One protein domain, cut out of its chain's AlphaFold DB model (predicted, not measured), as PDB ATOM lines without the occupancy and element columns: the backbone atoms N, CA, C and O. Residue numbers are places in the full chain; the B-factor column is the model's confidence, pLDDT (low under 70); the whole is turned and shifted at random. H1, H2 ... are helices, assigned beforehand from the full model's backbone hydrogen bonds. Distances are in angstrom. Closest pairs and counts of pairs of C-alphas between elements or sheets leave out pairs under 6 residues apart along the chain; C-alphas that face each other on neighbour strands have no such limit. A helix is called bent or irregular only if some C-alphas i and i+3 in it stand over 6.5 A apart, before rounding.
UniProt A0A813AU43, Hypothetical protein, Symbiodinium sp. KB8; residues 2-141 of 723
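AT A GLANCE: This is residues 2 to 141 of the 723 residues of the protein "Hypothetical protein" of Symbiodinium sp. KB8 (UniProt A0A813AU43). What shape do the helices make? H5 lies in the middle, crossing H3 and reaching H1 with residues 113 to 117, while H1 and H3 open as a V from near their first residues. H2 makes one end of an elongated body, and H4 and H6 lie side by side at the other. What is printed? There are 140 residues with six named helices, H1 to H6 in order, and no named strand: all helix, compact, radius of gyration of the C-alphas 16.3 A, spans 53 by 31 by 26 A.

HOW THE PARTS SIT: What touches H1, residues 2 to 23? Residues 54 to 61 of H3, residues 54 to 74, touch it at 34 degrees, a shallow tilt only just short of steep, the same way; the closest C-alphas, Lys 6 and Pro 54, are 5.4 A apart. Residues 46 to 50 of H2, residues 38 to 50, touch its residues 6 to 14, closest at the C-alphas of Ala 10 and Phe 49, 5.0 A. Where is H5, residues 102 to 117? Its residues 106 to 113 touch residues 59 to 64 of H3, about perpendicular at 79 degrees; the closest C-alphas, His 60 and Ala 109, are 4.3 A apart. What of H4, residues 83 to 95, and H6, residues 127 to 140? They touch at a shallow tilt of 12 degrees, the same way, closest at the C-alphas of Leu 87 and Leu 129, 6.1 A; with H5 they form an up and down bundle, each running against the one before. Are the backbones complete? Every O i to N i+4 pair is within hydrogen-bond range in H2, H3, H4 and H6, against 16 of 18 in H1 and 11 of 12 in H5.

IN THESE COORDINATES: Where do the helices begin and end? H1 starts at C-alpha 2 (30.609, 66.639, 35.931), and H6 ends at C-alpha 140 (58.490, 83.532, 49.784). How long are they? H1 measures 30.5 A, H3 30.0 A and H5 22.6 A from first to last C-alpha. Is H1 straight? It has a kink of 37 degrees near residue 17 and is irregular, with C-alphas 19 and 22 9.0 A apart.

THE WHOLE: How far does it reach? The two C-alphas farthest apart, those of Ile 35 and Gln 139, are 53.6 A apart. Is it continuous and confident? The printed part has no cut; H1 to H2 is a long link of 14 residues, and pLDDT is under 70 at residue 2 and residues 27 to 34.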
ATOM      1  N   GLU A   2      29.416  67.166  35.228       67.12
ATOM      2  CA  GLU A   2      30.609  66.639  35.931       67.12
ATOM      3  C   GLU A   2      31.207  65.365  35.300       67.12
ATOM      4  O   GLU A   2      32.421  65.266  35.121       67.12
ATOM      5  N   ASN A   3      30.368  64.399  34.908       73.81
ATOM      6  CA  ASN A   3      30.844  63.158  34.285       73.81
ATOM      7  C   ASN A   3      31.569  63.413  32.956       73.81
ATOM      8  O   ASN A   3      32.594  62.790  32.696       73.81
ATOM      9  N   ALA A   4      31.098  64.370  32.151       78.19
ATOM     10  CA  ALA A   4      31.765  64.746  30.908       78.19
ATOM     11  C   ALA A   4      33.151  65.361  31.176       78.19
ATOM     12  O   ALA A   4      34.116  65.051  30.475       78.19
ATOM     13  N   GLU A   5      33.291  66.171  32.231       81.69
ATOM     14  CA  GLU A   5      34.598  66.690  32.640       81.69
ATOM     15  C   GLU A   5      35.535  65.590  33.147       81.69
ATOM     16  O   GLU A   5      36.706  65.569  32.763       81.69
ATOM     17  N   LYS A   6      35.041  64.652  33.966       85.50
ATOM     18  CA  LYS A   6      35.839  63.498  34.420       85.50
ATOM     19  C   LYS A   6      36.351  62.687  33.238       85.50
ATOM     20  O   LYS A   6      37.537  62.372  33.201       85.50
ATOM     21  N   GLN A   7      35.498  62.423  32.248       87.44
ATOM     22  CA  GLN A   7      35.886  61.714  31.026       87.44
ATOM     23  C   GLN A   7      36.943  62.484  30.222       87.44
ATOM     24  O   GLN A   7      37.934  61.903  29.775       87.44
ATOM     25  N   ARG A   8      36.803  63.813  30.102       91.69
ATOM     26  CA  ARG A   8      37.816  64.667  29.460       91.69
ATOM     27  C   ARG A   8      39.182  64.544  30.140       91.69
ATOM     28  O   ARG A   8      40.198  64.446  29.452       91.69
ATOM     29  N   TRP A   9      39.223  64.568  31.470       93.12
ATOM     30  CA  TRP A   9      40.473  64.443  32.224       93.12
ATOM     31  C   TRP A   9      41.033  63.019  32.202       93.12
ATOM     32  O   TRP A   9      42.239  62.861  32.026       93.12
ATOM     33  N   ALA A  10      40.177  62.000  32.272       91.38
ATOM     34  CA  ALA A  10      40.560  60.599  32.108       91.38
ATOM     35  C   ALA A  10      41.240  60.350  30.750       91.38
ATOM     36  O   ALA A  10      42.294  59.721  30.700       91.38
ATOM     37  N   LYS A  11      40.711  60.927  29.659       92.38
ATOM     38  CA  LYS A  11      41.336  60.852  28.326       92.38
ATOM     39  C   LYS A  11      42.750  61.442  28.307       92.38
ATOM     40  O   LYS A  11      43.643  60.881  27.684       92.38
ATOM     41  N   ARG A  12      42.976  62.562  28.996       95.19
ATOM     42  CA  ARG A  12      44.317  63.165  29.089       95.19
ATOM     43  C   ARG A  12      45.274  62.331  29.929       95.19
ATOM     44  O   ARG A  12      46.451  62.269  29.599       95.19
ATOM     45  N   LEU A  13      44.775  61.699  30.989       93.75
ATOM     46  CA  LEU A  13      45.570  60.793  31.811       93.75
ATOM     47  C   LEU A  13      45.990  59.540  31.025       93.75
ATOM     48  O   LEU A  13      47.155  59.166  31.089       93.75
ATOM     49  N   ARG A  14      45.088  58.972  30.209       91.31
ATOM     50  CA  ARG A  14      45.426  57.911  29.241       91.31
ATOM     51  C   ARG A  14      46.522  58.338  28.279       91.31
ATOM     52  O   ARG A  14      47.508  57.635  28.148       91.31
ATOM     53  N   ALA A  15      46.406  59.533  27.703       94.25
ATOM     54  CA  ALA A  15      47.436  60.050  26.806       94.25
ATOM     55  C   ALA A  15      48.808  60.199  27.496       94.25
ATOM     56  O   ALA A  15      49.834  60.103  26.830       94.25
ATOM     57  N   ILE A  16      48.854  60.461  28.811       94.75
ATOM     58  CA  ILE A  16      50.114  60.440  29.575       94.75
ATOM     59  C   ILE A  16      50.656  59.008  29.668       94.75
ATOM     60  O   ILE A  16      51.840  58.813  29.418       94.75
ATOM     61  N   ALA A  17      49.810  58.020  29.982       91.50
ATOM     62  CA  ALA A  17      50.212  56.611  30.026       91.50
ATOM     63  C   ALA A  17      50.745  56.122  28.667       91.50
ATOM     64  O   ALA A  17      51.816  55.532  28.607       91.50
ATOM     65  N   GLU A  18      50.062  56.463  27.570       91.88
ATOM     66  CA  GLU A  18      50.494  56.145  26.202       91.88
ATOM     67  C   GLU A  18      51.878  56.732  25.883       91.88
ATOM     68  O   GLU A  18      52.713  56.051  25.293       91.88
ATOM     69  N   ARG A  19      52.158  57.974  26.306       93.94
ATOM     70  CA  ARG A  19      53.485  58.596  26.126       93.94
ATOM     71  C   ARG A  19      54.563  57.989  27.018       93.94
ATOM     72  O   ARG A  19      55.723  57.983  26.621       93.94
ATOM     73  N   ALA A  20      54.197  57.515  28.206       91.19
ATOM     74  CA  ALA A  20      55.109  56.799  29.092       91.19
ATOM     75  C   ALA A  20      55.458  55.400  28.558       91.19
ATOM     76  O   ALA A  20      56.513  54.869  28.900       91.19
ATOM     77  N   GLY A  21      54.616  54.819  27.695       89.81
ATOM     78  CA  GLY A  21      54.884  53.551  27.021       89.81
ATOM     79  C   GLY A  21      55.215  52.440  28.016       89.81
ATOM     80  O   GLY A  21      54.506  52.262  28.998       89.81
ATOM     81  N   ALA A  22      56.332  51.741  27.800       86.69
ATOM     82  CA  ALA A  22      56.775  50.627  28.643       86.69
ATOM     83  C   ALA A  22      57.045  50.994  30.118       86.69
ATOM     84  O   ALA A  22      57.140  50.102  30.957       86.69
ATOM     85  N   TYR A  23      57.172  52.283  30.447       87.44
ATOM     86  CA  TYR A  23      57.404  52.743  31.819       87.44
ATOM     87  C   TYR A  23      56.114  52.891  32.638       87.44
ATOM     88  O   TYR A  23      56.184  53.043  33.858       87.44
ATOM     89  N   ALA A  24      54.947  52.873  31.988       88.69
ATOM     90  CA  ALA A  24      53.645  52.893  32.640       88.69
ATOM     91  C   ALA A  24      52.896  51.595  32.346       88.69
ATOM     92  O   ALA A  24      52.802  51.166  31.200       88.69
ATOM     93  N   ASP A  25      52.306  51.008  33.380       83.31
ATOM     94  CA  ASP A  25      51.475  49.817  33.235       83.31
ATOM     95  C   ASP A  25      50.104  50.047  33.884       83.31
ATOM     96  O   ASP A  25      49.841  49.585  35.004       83.31
ATOM     97  N   PRO A  26      49.217  50.803  33.215       76.19
ATOM     98  CA  PRO A  26      47.908  51.131  33.759       76.19
ATOM     99  C   PRO A  26      46.998  49.899  33.928       76.19
ATOM    100  O   PRO A  26      45.935  50.034  34.539       76.19
ATOM    101  N   ASP A  27      47.395  48.726  33.421       69.00
ATOM    102  CA  ASP A  27      46.658  47.461  33.514       69.00
ATOM    103  C   ASP A  27      47.158  46.561  34.668       69.00
ATOM    104  O   ASP A  27      46.371  45.784  35.215       69.00
ATOM    105  N   ARG A  28      48.404  46.732  35.150       63.66
ATOM    106  CA  ARG A  28      48.994  45.953  36.273       63.66
ATOM    107  C   ARG A  28      48.210  45.983  37.579       63.66
ATOM    108  O   ARG A  28      48.428  45.146  38.451       63.66
ATOM    109  N   SER A  29      47.344  46.980  37.760       53.12
ATOM    110  CA  SER A  29      46.536  47.127  38.976       53.12
ATOM    111  C   SER A  29      45.428  46.070  39.115       53.12
ATOM    112  O   SER A  29      44.779  46.013  40.161       53.12
ATOM    113  N   ALA A  30      45.232  45.208  38.113       53.75
ATOM    114  CA  ALA A  30      44.248  44.135  38.138       53.75
ATOM    115  C   ALA A  30      44.914  42.746  38.202       53.75
ATOM    116  O   ALA A  30      45.321  42.206  37.183       53.75
ATOM    117  N   SER A  31      45.003  42.210  39.428       50.72
ATOM    118  CA  SER A  31      45.304  40.824  39.848       50.72
ATOM    119  C   SER A  31      46.233  39.976  38.941       50.72
ATOM    120  O   SER A  31      45.819  39.548  37.862       50.72
ATOM    121  N   PRO A  32      47.447  39.613  39.408       57.44
ATOM    122  CA  PRO A  32      48.361  38.730  38.671       57.44
ATOM    123  C   PRO A  32      47.834  37.294  38.483       57.44
ATOM    124  O   PRO A  32      48.372  36.560  37.661       57.44
ATOM    125  N   ASP A  33      46.773  36.907  39.195       64.75
ATOM    126  CA  ASP A  33      46.272  35.528  39.243       64.75
ATOM    127  C   ASP A  33      45.316  35.182  38.084       64.75
ATOM    128  O   ASP A  33      44.777  34.080  38.028       64.75
ATOM    129  N   GLY A  34      45.062  36.122  37.161       67.19
ATOM    130  CA  GLY A  34      44.208  35.894  35.987       67.19
ATOM    131  C   GLY A  34      42.714  35.722  36.297       67.19
ATOM    132  O   GLY A  34      41.952  35.346  35.414       67.19
ATOM    133  N   ILE A  35      42.291  36.011  37.533       76.12
ATOM    134  CA  ILE A  35      40.912  35.818  38.017       76.12
ATOM    135  C   ILE A  35      39.926  36.796  37.357       76.12
ATOM    136  O   ILE A  35      38.772  36.448  37.124       76.12
ATOM    137  N   LEU A  36      40.364  38.024  37.072       78.06
ATOM    138  CA  LEU A  36      39.513  39.072  36.502       78.06
ATOM    139  C   LEU A  36      39.438  38.956  34.976       78.06
ATOM    140  O   LEU A  36      40.476  38.881  34.308       78.06
ATOM    141  N   SER A  37      38.224  39.037  34.427       83.19
ATOM    142  CA  SER A  37      38.001  39.133  32.980       83.19
ATOM    143  C   SER A  37      38.497  40.470  32.415       83.19
ATOM    144  O   SER A  37      38.608  41.470  33.130       83.19
ATOM    145  N   ASP A  38      38.760  40.525  31.110       80.25
ATOM    146  CA  ASP A  38      39.230  41.755  30.458       80.25
ATOM    147  C   ASP A  38      38.195  42.892  30.525       80.25
ATOM    148  O   ASP A  38      38.557  44.063  30.656       80.25
ATOM    149  N   GLU A  39      36.900  42.561  30.542       82.56
ATOM    150  CA  GLU A  39      35.822  43.532  30.765       82.56
ATOM    151  C   GLU A  39      35.860  44.121  32.185       82.56
ATOM    152  O   GLU A  39      35.723  45.338  32.366       82.56
ATOM    153  N   GLU A  40      36.091  43.288  33.205       81.88
ATOM    154  CA  GLU A  40      36.237  43.740  34.594       81.88
ATOM    155  C   GLU A  40      37.491  44.600  34.775       81.88
ATOM    156  O   GLU A  40      37.423  45.649  35.427       81.88
ATOM    157  N   LYS A  41      38.608  44.219  34.144       78.25
ATOM    158  CA  LYS A  41      39.848  45.012  34.125       78.25
ATOM    159  C   LYS A  41      39.620  46.390  33.506       78.25
ATOM    160  O   LYS A  41      39.921  47.405  34.139       78.25
ATOM    161  N   ALA A  42      39.002  46.447  32.325       81.12
ATOM    162  CA  ALA A  42      38.687  47.705  31.647       81.12
ATOM    163  C   ALA A  42      37.753  48.595  32.488       81.12
ATOM    164  O   ALA A  42      37.929  49.819  32.565       81.12
ATOM    165  N   ARG A  43      36.779  47.986  33.179       84.62
ATOM    166  CA  ARG A  43      35.875  48.692  34.094       84.62
ATOM    167  C   ARG A  43      36.616  49.268  35.302       84.62
ATOM    168  O   ARG A  43      36.394  50.433  35.638       84.62
ATOM    169  N   LEU A  44      37.493  48.495  35.944       83.62
ATOM    170  CA  LEU A  44      38.307  48.958  37.075       83.62
ATOM    171  C   LEU A  44      39.251  50.089  36.658       83.62
ATOM    172  O   LEU A  44      39.323  51.113  37.339       83.62
ATOM    173  N   GLN A  45      39.894  49.972  35.499       82.88
ATOM    174  CA  GLN A  45      40.759  51.023  34.974       82.88
ATOM    175  C   GLN A  45      39.983  52.320  34.694       82.88
ATOM    176  O   GLN A  45      40.431  53.419  35.046       82.88
ATOM    177  N   LEU A  46      38.777  52.221  34.123       84.44
ATOM    178  CA  LEU A  46      37.907  53.384  33.942       84.44
ATOM    179  C   LEU A  46      37.551  54.038  35.287       84.44
ATOM    180  O   LEU A  46      37.551  55.270  35.384       84.44
ATOM    181  N   LEU A  47      37.291  53.242  36.329       86.00
ATOM    182  CA  LEU A  47      37.055  53.756  37.682       86.00
ATOM    183  C   LEU A  47      38.292  54.475  38.233       86.00
ATOM    184  O   LEU A  47      38.162  55.584  38.754       86.00
ATOM    185  N   VAL A  48      39.493  53.918  38.061       86.19
ATOM    186  CA  VAL A  48      40.754  54.554  38.485       86.19
ATOM    187  C   VAL A  48      40.951  55.900  37.784       86.19
ATOM    188  O   VAL A  48      41.204  56.913  38.450       86.19
ATOM    189  N   PHE A  49      40.764  55.961  36.464       87.69
ATOM    190  CA  PHE A  49      40.965  57.191  35.691       87.69
ATOM    191  C   PHE A  49      39.886  58.245  35.891       87.69
ATOM    192  O   PHE A  49      40.162  59.424  35.690       87.69
ATOM    193  N   THR A  50      38.685  57.857  36.312       86.38
ATOM    194  CA  THR A  50      37.608  58.801  36.651       86.38
ATOM    195  C   THR A  50      37.526  59.093  38.155       86.38
ATOM    196  O   THR A  50      36.710  59.914  38.584       86.38
ATOM    197  N   SER A  51      38.406  58.488  38.965       83.12
ATOM    198  CA  SER A  51      38.451  58.685  40.415       83.12
ATOM    199  C   SER A  51      39.003  60.065  40.799       83.12
ATOM    200  O   SER A  51      40.175  60.399  40.591       83.12
ATOM    201  N   GLY A  52      38.160  60.872  41.445       80.94
ATOM    202  CA  GLY A  52      38.531  62.178  41.991       80.94
ATOM    203  C   GLY A  52      37.575  63.298  41.591       80.94
ATOM    204  O   GLY A  52      36.618  63.105  40.850       80.94
ATOM    205  N   ALA A  53      37.806  64.496  42.131       80.00
ATOM    206  CA  ALA A  53      37.105  65.696  41.676       80.00
ATOM    207  C   ALA A  53      37.662  66.149  40.317       80.00
ATOM    208  O   ALA A  53      38.891  66.142  40.180       80.00
ATOM    209  N   PRO A  54      36.836  66.650  39.377       82.81
ATOM    210  CA  PRO A  54      37.334  67.201  38.115       82.81
ATOM    211  C   PRO A  54      38.420  68.265  38.313       82.81
ATOM    212  O   PRO A  54      39.445  68.242  37.638       82.81
ATOM    213  N   SER A  55      38.259  69.150  39.302       80.81
ATOM    214  CA  SER A  55      39.242  70.189  39.639       80.81
ATOM    215  C   SER A  55      40.569  69.622  40.158       80.81
ATOM    216  O   SER A  55      41.641  70.114  39.805       80.81
ATOM    217  N   THR A  56      40.523  68.557  40.963       86.31
ATOM    218  CA  THR A  56      41.714  67.852  41.456       86.31
ATOM    219  C   THR A  56      42.449  67.158  40.313       86.31
ATOM    220  O   THR A  56      43.659  67.335  40.179       86.31
ATOM    221  N   MET A  57      41.718  66.435  39.457       91.62
ATOM    222  CA  MET A  57      42.274  65.791  38.263       91.62
ATOM    223  C   MET A  57      42.931  66.830  37.350       91.62
ATOM    224  O   MET A  57      44.099  66.690  36.996       91.62
ATOM    225  N   ALA A  58      42.218  67.921  37.053       90.62
ATOM    226  CA  ALA A  58      42.722  69.029  36.252       90.62
ATOM    227  C   ALA A  58      44.034  69.592  36.808       90.62
ATOM    228  O   ALA A  58      44.977  69.819  36.051       90.62
ATOM    229  N   ASN A  59      44.107  69.817  38.121       91.56
ATOM    230  CA  ASN A  59      45.289  70.382  38.765       91.56
ATOM    231  C   ASN A  59      46.501  69.449  38.690       91.56
ATOM    232  O   ASN A  59      47.589  69.922  38.356       91.56
ATOM    233  N   HIS A  60      46.339  68.153  38.973       95.06
ATOM    234  CA  HIS A  60      47.455  67.205  38.912       95.06
ATOM    235  C   HIS A  60      47.913  66.960  37.472       95.06
ATOM    236  O   HIS A  60      49.098  67.125  37.183       95.06
ATOM    237  N   ILE A  61      46.979  66.690  36.554       95.69
ATOM    238  CA  ILE A  61      47.280  66.426  35.139       95.69
ATOM    239  C   ILE A  61      47.972  67.635  34.502       95.69
ATOM    240  O   ILE A  61      49.055  67.495  33.942       95.69
ATOM    241  N   ARG A  62      47.424  68.851  34.661       96.31
ATOM    242  CA  ARG A  62      48.037  70.062  34.087       96.31
ATOM    243  C   ARG A  62      49.438  70.328  34.633       96.31
ATOM    244  O   ARG A  62      50.266  70.863  33.903       96.31
ATOM    245  N   ARG A  63      49.693  70.039  35.914       96.44
ATOM    246  CA  ARG A  63      51.023  70.216  36.524       96.44
ATOM    247  C   ARG A  63      52.018  69.204  35.970       96.44
ATOM    248  O   ARG A  63      53.118  69.604  35.608       96.44
ATOM    249  N   PHE A  64      51.607  67.948  35.836       96.62
ATOM    250  CA  PHE A  64      52.433  66.905  35.239       96.62
ATOM    251  C   PHE A  64      52.766  67.214  33.771       96.62
ATOM    252  O   PHE A  64      53.928  67.241  33.390       96.62
ATOM    253  N   GLU A  65      51.779  67.607  32.964       96.44
ATOM    254  CA  GLU A  65      52.014  68.000  31.565       96.44
ATOM    255  C   GLU A  65      52.855  69.280  31.431       96.44
ATOM    256  O   GLU A  65      53.456  69.521  30.387       96.44
ATOM    257  N   LYS A  66      52.857  70.171  32.435       96.62
ATOM    258  CA  LYS A  66      53.771  71.329  32.459       96.62
ATOM    259  C   LYS A  66      55.215  70.885  32.682       96.62
ATOM    260  O   LYS A  66      56.103  71.482  32.081       96.62
ATOM    261  N   PHE A  67      55.426  69.867  33.512       96.81
ATOM    262  CA  PHE A  67      56.735  69.267  33.739       96.81
ATOM    263  C   PHE A  67      57.236  68.550  32.476       96.81
ATOM    264  O   PHE A  67      58.331  68.842  32.006       96.81
ATOM    265  N   GLU A  68      56.388  67.736  31.847       95.75
ATOM    266  CA  GLU A  68      56.699  67.057  30.579       95.75
ATOM    267  C   GLU A  68      57.056  68.057  29.463       95.75
ATOM    268  O   GLU A  68      58.106  67.953  28.832       95.75
ATOM    269  N   ARG A  69      56.249  69.116  29.284       96.50
ATOM    270  CA  ARG A  69      56.553  70.193  28.322       96.50
ATOM    271  C   ARG A  69      57.816  70.975  28.665       96.50
ATOM    272  O   ARG A  69      58.451  71.532  27.774       96.50
ATOM    273  N   TRP A  70      58.163  71.104  29.942       97.31
ATOM    274  CA  TRP A  70      59.434  71.712  30.322       97.31
ATOM    275  C   TRP A  70      60.607  70.827  29.899       97.31
ATOM    276  O   TRP A  70      61.525  71.346  29.271       97.31
ATOM    277  N   ALA A  71      60.539  69.517  30.151       96.44
ATOM    278  CA  ALA A  71      61.600  68.585  29.778       96.44
ATOM    279  C   ALA A  71      61.828  68.575  28.260       96.44
ATOM    280  O   ALA A  71      62.961  68.747  27.818       96.44
ATOM    281  N   GLN A  72      60.743  68.546  27.475       94.75
ATOM    282  CA  GLN A  72      60.795  68.679  26.013       94.75
ATOM    283  C   GLN A  72      61.494  69.969  25.565       94.75
ATOM    284  O   GLN A  72      62.360  69.933  24.696       94.75
ATOM    285  N   ARG A  73      61.163  71.117  26.174       95.69
ATOM    286  CA  ARG A  73      61.781  72.410  25.821       95.69
ATOM    287  C   ARG A  73      63.270  72.487  26.159       95.69
ATOM    288  O   ARG A  73      63.986  73.225  25.498       95.69
ATOM    289  N   VAL A  74      63.716  71.773  27.190       94.69
ATOM    290  CA  VAL A  74      65.124  71.748  27.627       94.69
ATOM    291  C   VAL A  74      65.900  70.595  26.962       94.69
ATOM    292  O   VAL A  74      67.095  70.449  27.192       94.69
ATOM    293  N   GLY A  75      65.248  69.787  26.116       93.81
ATOM    294  CA  GLY A  75      65.875  68.651  25.432       93.81
ATOM    295  C   GLY A  75      66.212  67.482  26.362       93.81
ATOM    296  O   GLY A  75      67.140  66.727  26.091       93.81
ATOM    297  N   ILE A  76      65.495  67.348  27.482       94.12
ATOM    298  CA  ILE A  76      65.658  66.246  28.432       94.12
ATOM    299  C   ILE A  76      64.616  65.185  28.103       94.12
ATOM    300  O   ILE A  76      63.418  65.480  28.100       94.12
ATOM    301  N   ASP A  77      65.062  63.949  27.886       92.62
ATOM    302  CA  ASP A  77      64.137  62.828  27.769       92.62
ATOM    303  C   ASP A  77      63.357  62.659  29.079       92.62
ATOM    304  O   ASP A  77      63.935  62.651  30.170       92.62
ATOM    305  N   PHE A  78      62.034  62.578  28.997       93.69
ATOM    306  CA  PHE A  78      61.181  62.666  30.178       93.69
ATOM    307  C   PHE A  78      61.052  61.324  30.904       93.69
ATOM    308  O   PHE A  78      61.093  61.301  32.135       93.69
ATOM    309  N   TYR A  79      60.988  60.217  30.162       93.19
ATOM    310  CA  TYR A  79      60.878  58.865  30.711       93.19
ATOM    311  C   TYR A  79      62.213  58.106  30.565       93.19
ATOM    312  O   TYR A  79      62.929  58.350  29.603       93.19
ATOM    313  N   PRO A  80      62.600  57.234  31.514       92.06
ATOM    314  CA  PRO A  80      61.996  57.059  32.835       92.06
ATOM    315  C   PRO A  80      62.197  58.303  33.715       92.06
ATOM    316  O   PRO A  80      63.125  59.092  33.504       92.06
ATOM    317  N   LEU A  81      61.326  58.501  34.709       92.44
ATOM    318  CA  LEU A  81      61.500  59.583  35.680       92.44
ATOM    319  C   LEU A  81      62.684  59.278  36.607       92.44
ATOM    320  O   LEU A  81      62.846  58.155  37.067       92.44
ATOM    321  N   SER A  82      63.480  60.299  36.923       91.44
ATOM    322  CA  SER A  82      64.575  60.211  37.895       91.44
ATOM    323  C   SER A  82      64.530  61.380  38.877       91.44
ATOM    324  O   SER A  82      63.949  62.433  38.579       91.44
ATOM    325  N   ASP A  83      65.159  61.205  40.041       90.69
ATOM    326  CA  ASP A  83      65.240  62.251  41.066       90.69
ATOM    327  C   ASP A  83      65.906  63.525  40.517       90.69
ATOM    328  O   ASP A  83      65.415  64.628  40.764       90.69
ATOM    329  N   ASP A  84      66.930  63.382  39.670       91.50
ATOM    330  CA  ASP A  84      67.624  64.505  39.027       91.50
ATOM    331  C   ASP A  84      66.717  65.313  38.095       91.50
ATOM    332  O   ASP A  84      66.758  66.545  38.100       91.50
ATOM    333  N   LYS A  85      65.856  64.651  37.306       94.19
ATOM    334  CA  LYS A  85      64.908  65.340  36.409       94.19
ATOM    335  C   LYS A  85      63.897  66.157  37.215       94.19
ATOM    336  O   LYS A  85      63.579  67.290  36.844       94.19
ATOM    337  N   ILE A  86      63.415  65.599  38.327       94.94
ATOM    338  CA  ILE A  86      62.466  66.262  39.231       94.94
ATOM    339  C   ILE A  86      63.137  67.449  39.922       94.94
ATOM    340  O   ILE A  86      62.576  68.547  39.930       94.94
ATOM    341  N   LEU A  87      64.342  67.252  40.459       94.50
ATOM    342  CA  LEU A  87      65.091  68.300  41.147       94.50
ATOM    343  C   LEU A  87      65.468  69.435  40.189       94.50
ATOM    344  O   LEU A  87      65.277  70.601  40.525       94.50
ATOM    345  N   LYS A  88      65.904  69.118  38.965       95.44
ATOM    346  CA  LYS A  88      66.221  70.120  37.939       95.44
ATOM    347  C   LYS A  88      65.001  70.961  37.560       95.44
ATOM    348  O   LYS A  88      65.130  72.173  37.397       95.44
ATOM    349  N   TYR A  89      63.812  70.360  37.476       96.88
ATOM    350  CA  TYR A  89      62.588  71.134  37.263       96.88
ATOM    351  C   TYR A  89      62.195  71.963  38.484       96.88
ATOM    352  O   TYR A  89      61.754  73.100  38.336       96.88
ATOM    353  N   ALA A  90      62.375  71.434  39.695       95.75
ATOM    354  CA  ALA A  90      62.132  72.190  40.918       95.75
ATOM    355  C   ALA A  90      63.047  73.426  41.012       95.75
ATOM    356  O   ALA A  90      62.566  74.500  41.369       95.75
ATOM    357  N   ILE A  91      64.316  73.305  40.609       96.12
ATOM    358  CA  ILE A  91      65.271  74.422  40.505       96.12
ATOM    359  C   ILE A  91      64.832  75.432  39.433       96.12
ATOM    360  O   ILE A  91      64.872  76.633  39.680       96.12
ATOM    361  N   ASP A  92      64.357  74.984  38.264       96.62
ATOM    362  CA  ASP A  92      63.800  75.882  37.231       96.62
ATOM    363  C   ASP A  92      62.529  76.611  37.697       96.62
ATOM    364  O   ASP A  92      62.279  77.753  37.317       96.62
ATOM    365  N   LEU A  93      61.699  75.971  38.520       95.81
ATOM    366  CA  LEU A  93      60.545  76.630  39.126       95.81
ATOM    367  C   LEU A  93      60.979  77.651  40.177       95.81
ATOM    368  O   LEU A  93      60.387  78.727  40.263       95.81
ATOM    369  N   ASP A  94      62.001  77.327  40.966       95.00
ATOM    370  CA  ASP A  94      62.573  78.239  41.948       95.00
ATOM    371  C   ASP A  94      63.198  79.481  41.293       95.00
ATOM    372  O   ASP A  94      62.900  80.598  41.711       95.00
ATOM    373  N   SER A  95      63.959  79.310  40.207       94.62
ATOM    374  CA  SER A  95      64.573  80.424  39.464       94.62
ATOM    375  C   SER A  95      63.555  81.360  38.805       94.62
ATOM    376  O   SER A  95      63.868  82.507  38.506       94.62
ATOM    377  N   ARG A  96      62.316  80.892  38.612       93.62
ATOM    378  CA  ARG A  96      61.166  81.696  38.160       93.62
ATOM    379  C   ARG A  96      60.339  82.257  39.315       93.62
ATOM    380  O   ARG A  96      59.173  82.602  39.123       93.62
ATOM    381  N   GLU A  97      60.913  82.270  40.511       91.44
ATOM    382  CA  GLU A  97      60.315  82.800  41.731       91.44
ATOM    383  C   GLU A  97      58.959  82.164  42.062       91.44
ATOM    384  O   GLU A  97      57.993  82.832  42.443       91.44
ATOM    385  N   CYS A  98      58.853  80.840  41.903       91.94
ATOM    386  CA  CYS A  98      57.594  80.164  42.184       91.94
ATOM    387  C   CYS A  98      57.134  80.377  43.638       91.94
ATOM    388  O   CYS A  98      57.931  80.477  44.574       91.94
ATOM    389  N   GLY A  99      55.810  80.432  43.825       89.31
ATOM    390  CA  GLY A  99      55.209  80.581  45.147       89.31
ATOM    391  C   GLY A  99      55.435  79.360  46.057       89.31
ATOM    392  O   GLY A  99      55.631  78.245  45.567       89.31
ATOM    393  N   PRO A 100      55.289  79.527  47.385       89.00
ATOM    394  CA  PRO A 100      55.665  78.530  48.398       89.00
ATOM    395  C   PRO A 100      54.913  77.195  48.306       89.00
ATOM    396  O   PRO A 100      55.363  76.178  48.822       89.00
ATOM    397  N   THR A 101      53.762  77.160  47.632       88.88
ATOM    398  CA  THR A 101      52.945  75.947  47.468       88.88
ATOM    399  C   THR A 101      53.207  75.201  46.160       88.88
ATOM    400  O   THR A 101      52.659  74.113  45.955       88.88
ATOM    401  N   VAL A 102      54.012  75.762  45.248       92.12
ATOM    402  CA  VAL A 102      54.196  75.218  43.896       92.12
ATOM    403  C   VAL A 102      54.956  73.895  43.923       92.12
ATOM    404  O   VAL A 102      54.457  72.934  43.333       92.12
ATOM    405  N   LEU A 103      56.091  73.832  44.627       93.06
ATOM    406  CA  LEU A 103      56.920  72.625  44.725       93.06
ATOM    407  C   LEU A 103      56.201  71.473  45.462       93.06
ATOM    408  O   LEU A 103      56.073  70.401  44.864       93.06
ATOM    409  N   PRO A 104      55.556  71.691  46.632       91.75
ATOM    410  CA  PRO A 104      54.735  70.649  47.257       91.75
ATOM    411  C   PRO A 104      53.603  70.140  46.350       91.75
ATOM    412  O   PRO A 104      53.304  68.944  46.298       91.75
ATOM    413  N   SER A 105      52.971  71.042  45.589       91.50
ATOM    414  CA  SER A 105      51.903  70.675  44.649       91.50
ATOM    415  C   SER A 105      52.419  69.900  43.433       91.50
ATOM    416  O   SER A 105      51.681  69.074  42.892       91.50
ATOM    417  N   LEU A 106      53.647  70.174  42.977       93.75
ATOM    418  CA  LEU A 106      54.319  69.402  41.931       93.75
ATOM    419  C   LEU A 106      54.573  67.974  42.419       93.75
ATOM    420  O   LEU A 106      54.125  67.035  41.763       93.75
ATOM    421  N   ARG A 107      55.193  67.812  43.596       93.69
ATOM    422  CA  ARG A 107      55.454  66.497  44.204       93.69
ATOM    423  C   ARG A 107      54.170  65.677  44.337       93.69
ATOM    424  O   ARG A 107      54.132  64.505  43.966       93.69
ATOM    425  N   MET A 108      53.084  66.310  44.786       93.00
ATOM    426  CA  MET A 108      51.777  65.655  44.880       93.00
ATOM    427  C   MET A 108      51.191  65.290  43.507       93.00
ATOM    428  O   MET A 108      50.580  64.236  43.366       93.00
ATOM    429  N   ALA A 109      51.365  66.135  42.486       94.50
ATOM    430  CA  ALA A 109      50.921  65.831  41.126       94.50
ATOM    431  C   ALA A 109      51.669  64.644  40.515       94.50
ATOM    432  O   ALA A 109      51.023  63.786  39.917       94.50
ATOM    433  N   ILE A 110      52.985  64.564  40.726       94.81
ATOM    434  CA  ILE A 110      53.810  63.437  40.284       94.81
ATOM    435  C   ILE A 110      53.320  62.138  40.935       94.81
ATOM    436  O   ILE A 110      52.980  61.208  40.208       94.81
ATOM    437  N   ARG A 111      53.147  62.101  42.269       93.88
ATOM    438  CA  ARG A 111      52.555  60.938  42.972       93.88
ATOM    439  C   ARG A 111      51.206  60.538  42.403       93.88
ATOM    440  O   ARG A 111      50.942  59.367  42.175       93.88
ATOM    441  N   TRP A 112      50.329  61.526  42.241       94.31
ATOM    442  CA  TRP A 112      48.939  61.290  41.876       94.31
ATOM    443  C   TRP A 112      48.806  60.682  40.481       94.31
ATOM    444  O   TRP A 112      47.959  59.805  40.289       94.31
ATOM    445  N   VAL A 113      49.617  61.162  39.529       93.88
ATOM    446  CA  VAL A 113      49.672  60.626  38.164       93.88
ATOM    447  C   VAL A 113      50.342  59.261  38.180       93.88
ATOM    448  O   VAL A 113      49.719  58.309  37.721       93.88
ATOM    449  N   ALA A 114      51.532  59.149  38.780       92.75
ATOM    450  CA  ALA A 114      52.304  57.911  38.791       92.75
ATOM    451  C   ALA A 114      51.525  56.739  39.392       92.75
ATOM    452  O   ALA A 114      51.463  55.677  38.789       92.75
ATOM    453  N   PHE A 115      50.815  56.966  40.500       90.94
ATOM    454  CA  PHE A 115      49.958  55.952  41.114       90.94
ATOM    455  C   PHE A 115      48.834  55.456  40.189       90.94
ATOM    456  O   PHE A 115      48.471  54.289  40.234       90.94
ATOM    457  N   ARG A 116      48.247  56.327  39.357       90.62
ATOM    458  CA  ARG A 116      47.088  55.957  38.520       90.62
ATOM    459  C   ARG A 116      47.454  55.238  37.242       90.62
ATOM    460  O   ARG A 116      46.657  54.440  36.775       90.62
ATOM    461  N   ILE A 117      48.593  55.580  36.658       90.81
ATOM    462  CA  ILE A 117      49.082  54.935  35.435       90.81
ATOM    463  C   ILE A 117      50.136  53.870  35.746       90.81
ATOM    464  O   ILE A 117      50.741  53.339  34.826       90.81
ATOM    465  N   ASN A 118      50.372  53.607  37.036       88.44
ATOM    466  CA  ASN A 118      51.410  52.717  37.539       88.44
ATOM    467  C   ASN A 118      52.785  53.003  36.906       88.44
ATOM    468  O   ASN A 118      53.453  52.116  36.384       88.44
ATOM    469  N   LEU A 119      53.159  54.284  36.894       90.62
ATOM    470  CA  LEU A 119      54.465  54.740  36.432       90.62
ATOM    471  C   LEU A 119      55.496  54.427  37.511       90.62
ATOM    472  O   LEU A 119      55.301  54.810  38.671       90.62
ATOM    473  N   GLU A 120      56.607  53.811  37.123       85.75
ATOM    474  CA  GLU A 120      57.745  53.643  38.021       85.75
ATOM    475  C   GLU A 120      58.253  55.015  38.484       85.75
ATOM    476  O   GLU A 120      58.500  55.921  37.679       85.75
ATOM    477  N   LEU A 121      58.348  55.196  39.803       86.44
ATOM    478  CA  LEU A 121      58.650  56.485  40.405       86.44
ATOM    479  C   LEU A 121      59.876  56.385  41.318       86.44
ATOM    480  O   LEU A 121      59.886  55.540  42.213       86.44
ATOM    481  N   PRO A 122      60.871  57.274  41.154       85.94
ATOM    482  CA  PRO A 122      62.017  57.333  42.051       85.94
ATOM    483  C   PRO A 122      61.618  57.937  43.411       85.94
ATOM    484  O   PRO A 122      60.462  58.323  43.639       85.94
ATOM    485  N   SER A 123      62.568  58.026  44.346       81.56
ATOM    486  CA  SER A 123      62.310  58.526  45.699       81.56
ATOM    487  C   SER A 123      62.081  60.042  45.721       81.56
ATOM    488  O   SER A 123      62.911  60.830  46.155       81.56
ATOM    489  N   ILE A 124      60.865  60.468  45.408       82.56
ATOM    490  CA  ILE A 124      60.426  61.876  45.410       82.56
ATOM    491  C   ILE A 124      60.419  62.586  46.783       82.56
ATOM    492  O   ILE A 124      59.966  63.727  46.875       82.56
ATOM    493  N   ASP A 125      60.854  61.929  47.860       84.25
ATOM    494  CA  ASP A 125      61.050  62.522  49.192       84.25
ATOM    495  C   ASP A 125      62.534  62.778  49.508       84.25
ATOM    496  O   ASP A 125      62.930  62.745  50.678       84.25
ATOM    497  N   THR A 126      63.347  63.055  48.481       88.44
ATOM    498  CA  THR A 126      64.772  63.368  48.649       88.44
ATOM    499  C   THR A 126      65.005  64.550  49.594       88.44
ATOM    500  O   THR A 126      64.232  65.514  49.657       88.44
ATOM    501  N   GLN A 127      66.124  64.499  50.321       90.62
ATOM    502  CA  GLN A 127      66.550  65.585  51.205       90.62
ATOM    503  C   GLN A 127      66.769  66.891  50.429       90.62
ATOM    504  O   GLN A 127      66.387  67.952  50.916       90.62
ATOM    505  N   ALA A 128      67.307  66.810  49.207       91.75
ATOM    506  CA  ALA A 128      67.535  67.964  48.341       91.75
ATOM    507  C   ALA A 128      66.226  68.668  47.950       91.75
ATOM    508  O   ALA A 128      66.114  69.887  48.094       91.75
ATOM    509  N   LEU A 129      65.202  67.914  47.527       91.50
ATOM    510  CA  LEU A 129      63.911  68.501  47.165       91.50
ATOM    511  C   LEU A 129      63.223  69.134  48.383       91.50
ATOM    512  O   LEU A 129      62.711  70.247  48.284       91.50
ATOM    513  N   LYS A 130      63.262  68.473  49.545       92.44
ATOM    514  CA  LYS A 130      62.711  69.023  50.797       92.44
ATOM    515  C   LYS A 130      63.453  70.275  51.267       92.44
ATOM    516  O   LYS A 130      62.820  71.206  51.763       92.44
ATOM    517  N   ALA A 131      64.776  70.315  51.114       92.62
ATOM    518  CA  ALA A 131      65.573  71.497  51.427       92.62
ATOM    519  C   ALA A 131      65.189  72.678  50.522       92.62
ATOM    520  O   ALA A 131      64.998  73.787  51.021       92.62
ATOM    521  N   LEU A 132      64.985  72.427  49.224       93.31
ATOM    522  CA  LEU A 132      64.512  73.439  48.281       93.31
ATOM    523  C   LEU A 132      63.086  73.909  48.609       93.31
ATOM    524  O   LEU A 132      62.846  75.112  48.667       93.31
ATOM    525  N   GLU A 133      62.156  72.990  48.902       92.81
ATOM    526  CA  GLU A 133      60.799  73.327  49.364       92.81
ATOM    527  C   GLU A 133      60.840  74.245  50.597       92.81
ATOM    528  O   GLU A 133      60.159  75.273  50.627       92.81
ATOM    529  N   LYS A 134      61.676  73.908  51.590       92.00
ATOM    530  CA  LYS A 134      61.866  74.719  52.797       92.00
ATOM    531  C   LYS A 134      62.457  76.089  52.469       92.00
ATOM    532  O   LYS A 134      61.975  77.081  53.002       92.00
ATOM    533  N   ASN A 135      63.456  76.161  51.590       92.62
ATOM    534  CA  ASN A 135      64.073  77.428  51.198       92.62
ATOM    535  C   ASN A 135      63.064  78.365  50.515       92.62
ATOM    536  O   ASN A 135      62.901  79.509  50.938       92.62
ATOM    537  N   VAL A 136      62.309  77.859  49.531       92.56
ATOM    538  CA  VAL A 136      61.246  78.629  48.861       92.56
ATOM    539  C   VAL A 136      60.195  79.094  49.868       92.56
ATOM    540  O   VAL A 136      59.738  80.237  49.803       92.56
ATOM    541  N   PHE A 137      59.816  78.235  50.816       90.56
ATOM    542  CA  PHE A 137      58.873  78.603  51.867       90.56
ATOM    543  C   PHE A 137      59.421  79.702  52.786       90.56
ATOM    544  O   PHE A 137      58.703  80.654  53.064       90.56
ATOM    545  N   THR A 138      60.676  79.620  53.226       89.25
ATOM    546  CA  THR A 138      61.293  80.650  54.079       89.25
ATOM    547  C   THR A 138      61.403  81.991  53.357       89.25
ATOM    548  O   THR A 138      61.097  83.025  53.941       89.25
ATOM    549  N   GLN A 139      61.805  81.989  52.083       88.12
ATOM    550  CA  GLN A 139      62.014  83.222  51.317       88.12
ATOM    551  C   GLN A 139      60.706  83.876  50.854       88.12
ATOM    552  O   GLN A 139      60.616  85.098  50.764       88.12
ATOM    553  N   ARG A 140      59.697  83.067  50.499       87.12
ATOM    554  CA  ARG A 140      58.490  83.532  49.784       87.12
ATOM    555  C   ARG A 140      57.187  83.174  50.490       87.12
ATOM    556  O   ARG A 140      56.101  83.423  49.957       87.12
ATOM    557  N   GLY A 141      57.272  82.563  51.668       80.31
ATOM    558  CA  GLY A 141      56.143  82.282  52.539       80.31
ATOM    559  C   GLY A 141      55.449  83.580  52.916       80.31
ATOM    560  O   GLY A 141      56.049  84.479  53.493       80.31
TER     561      GLY A 141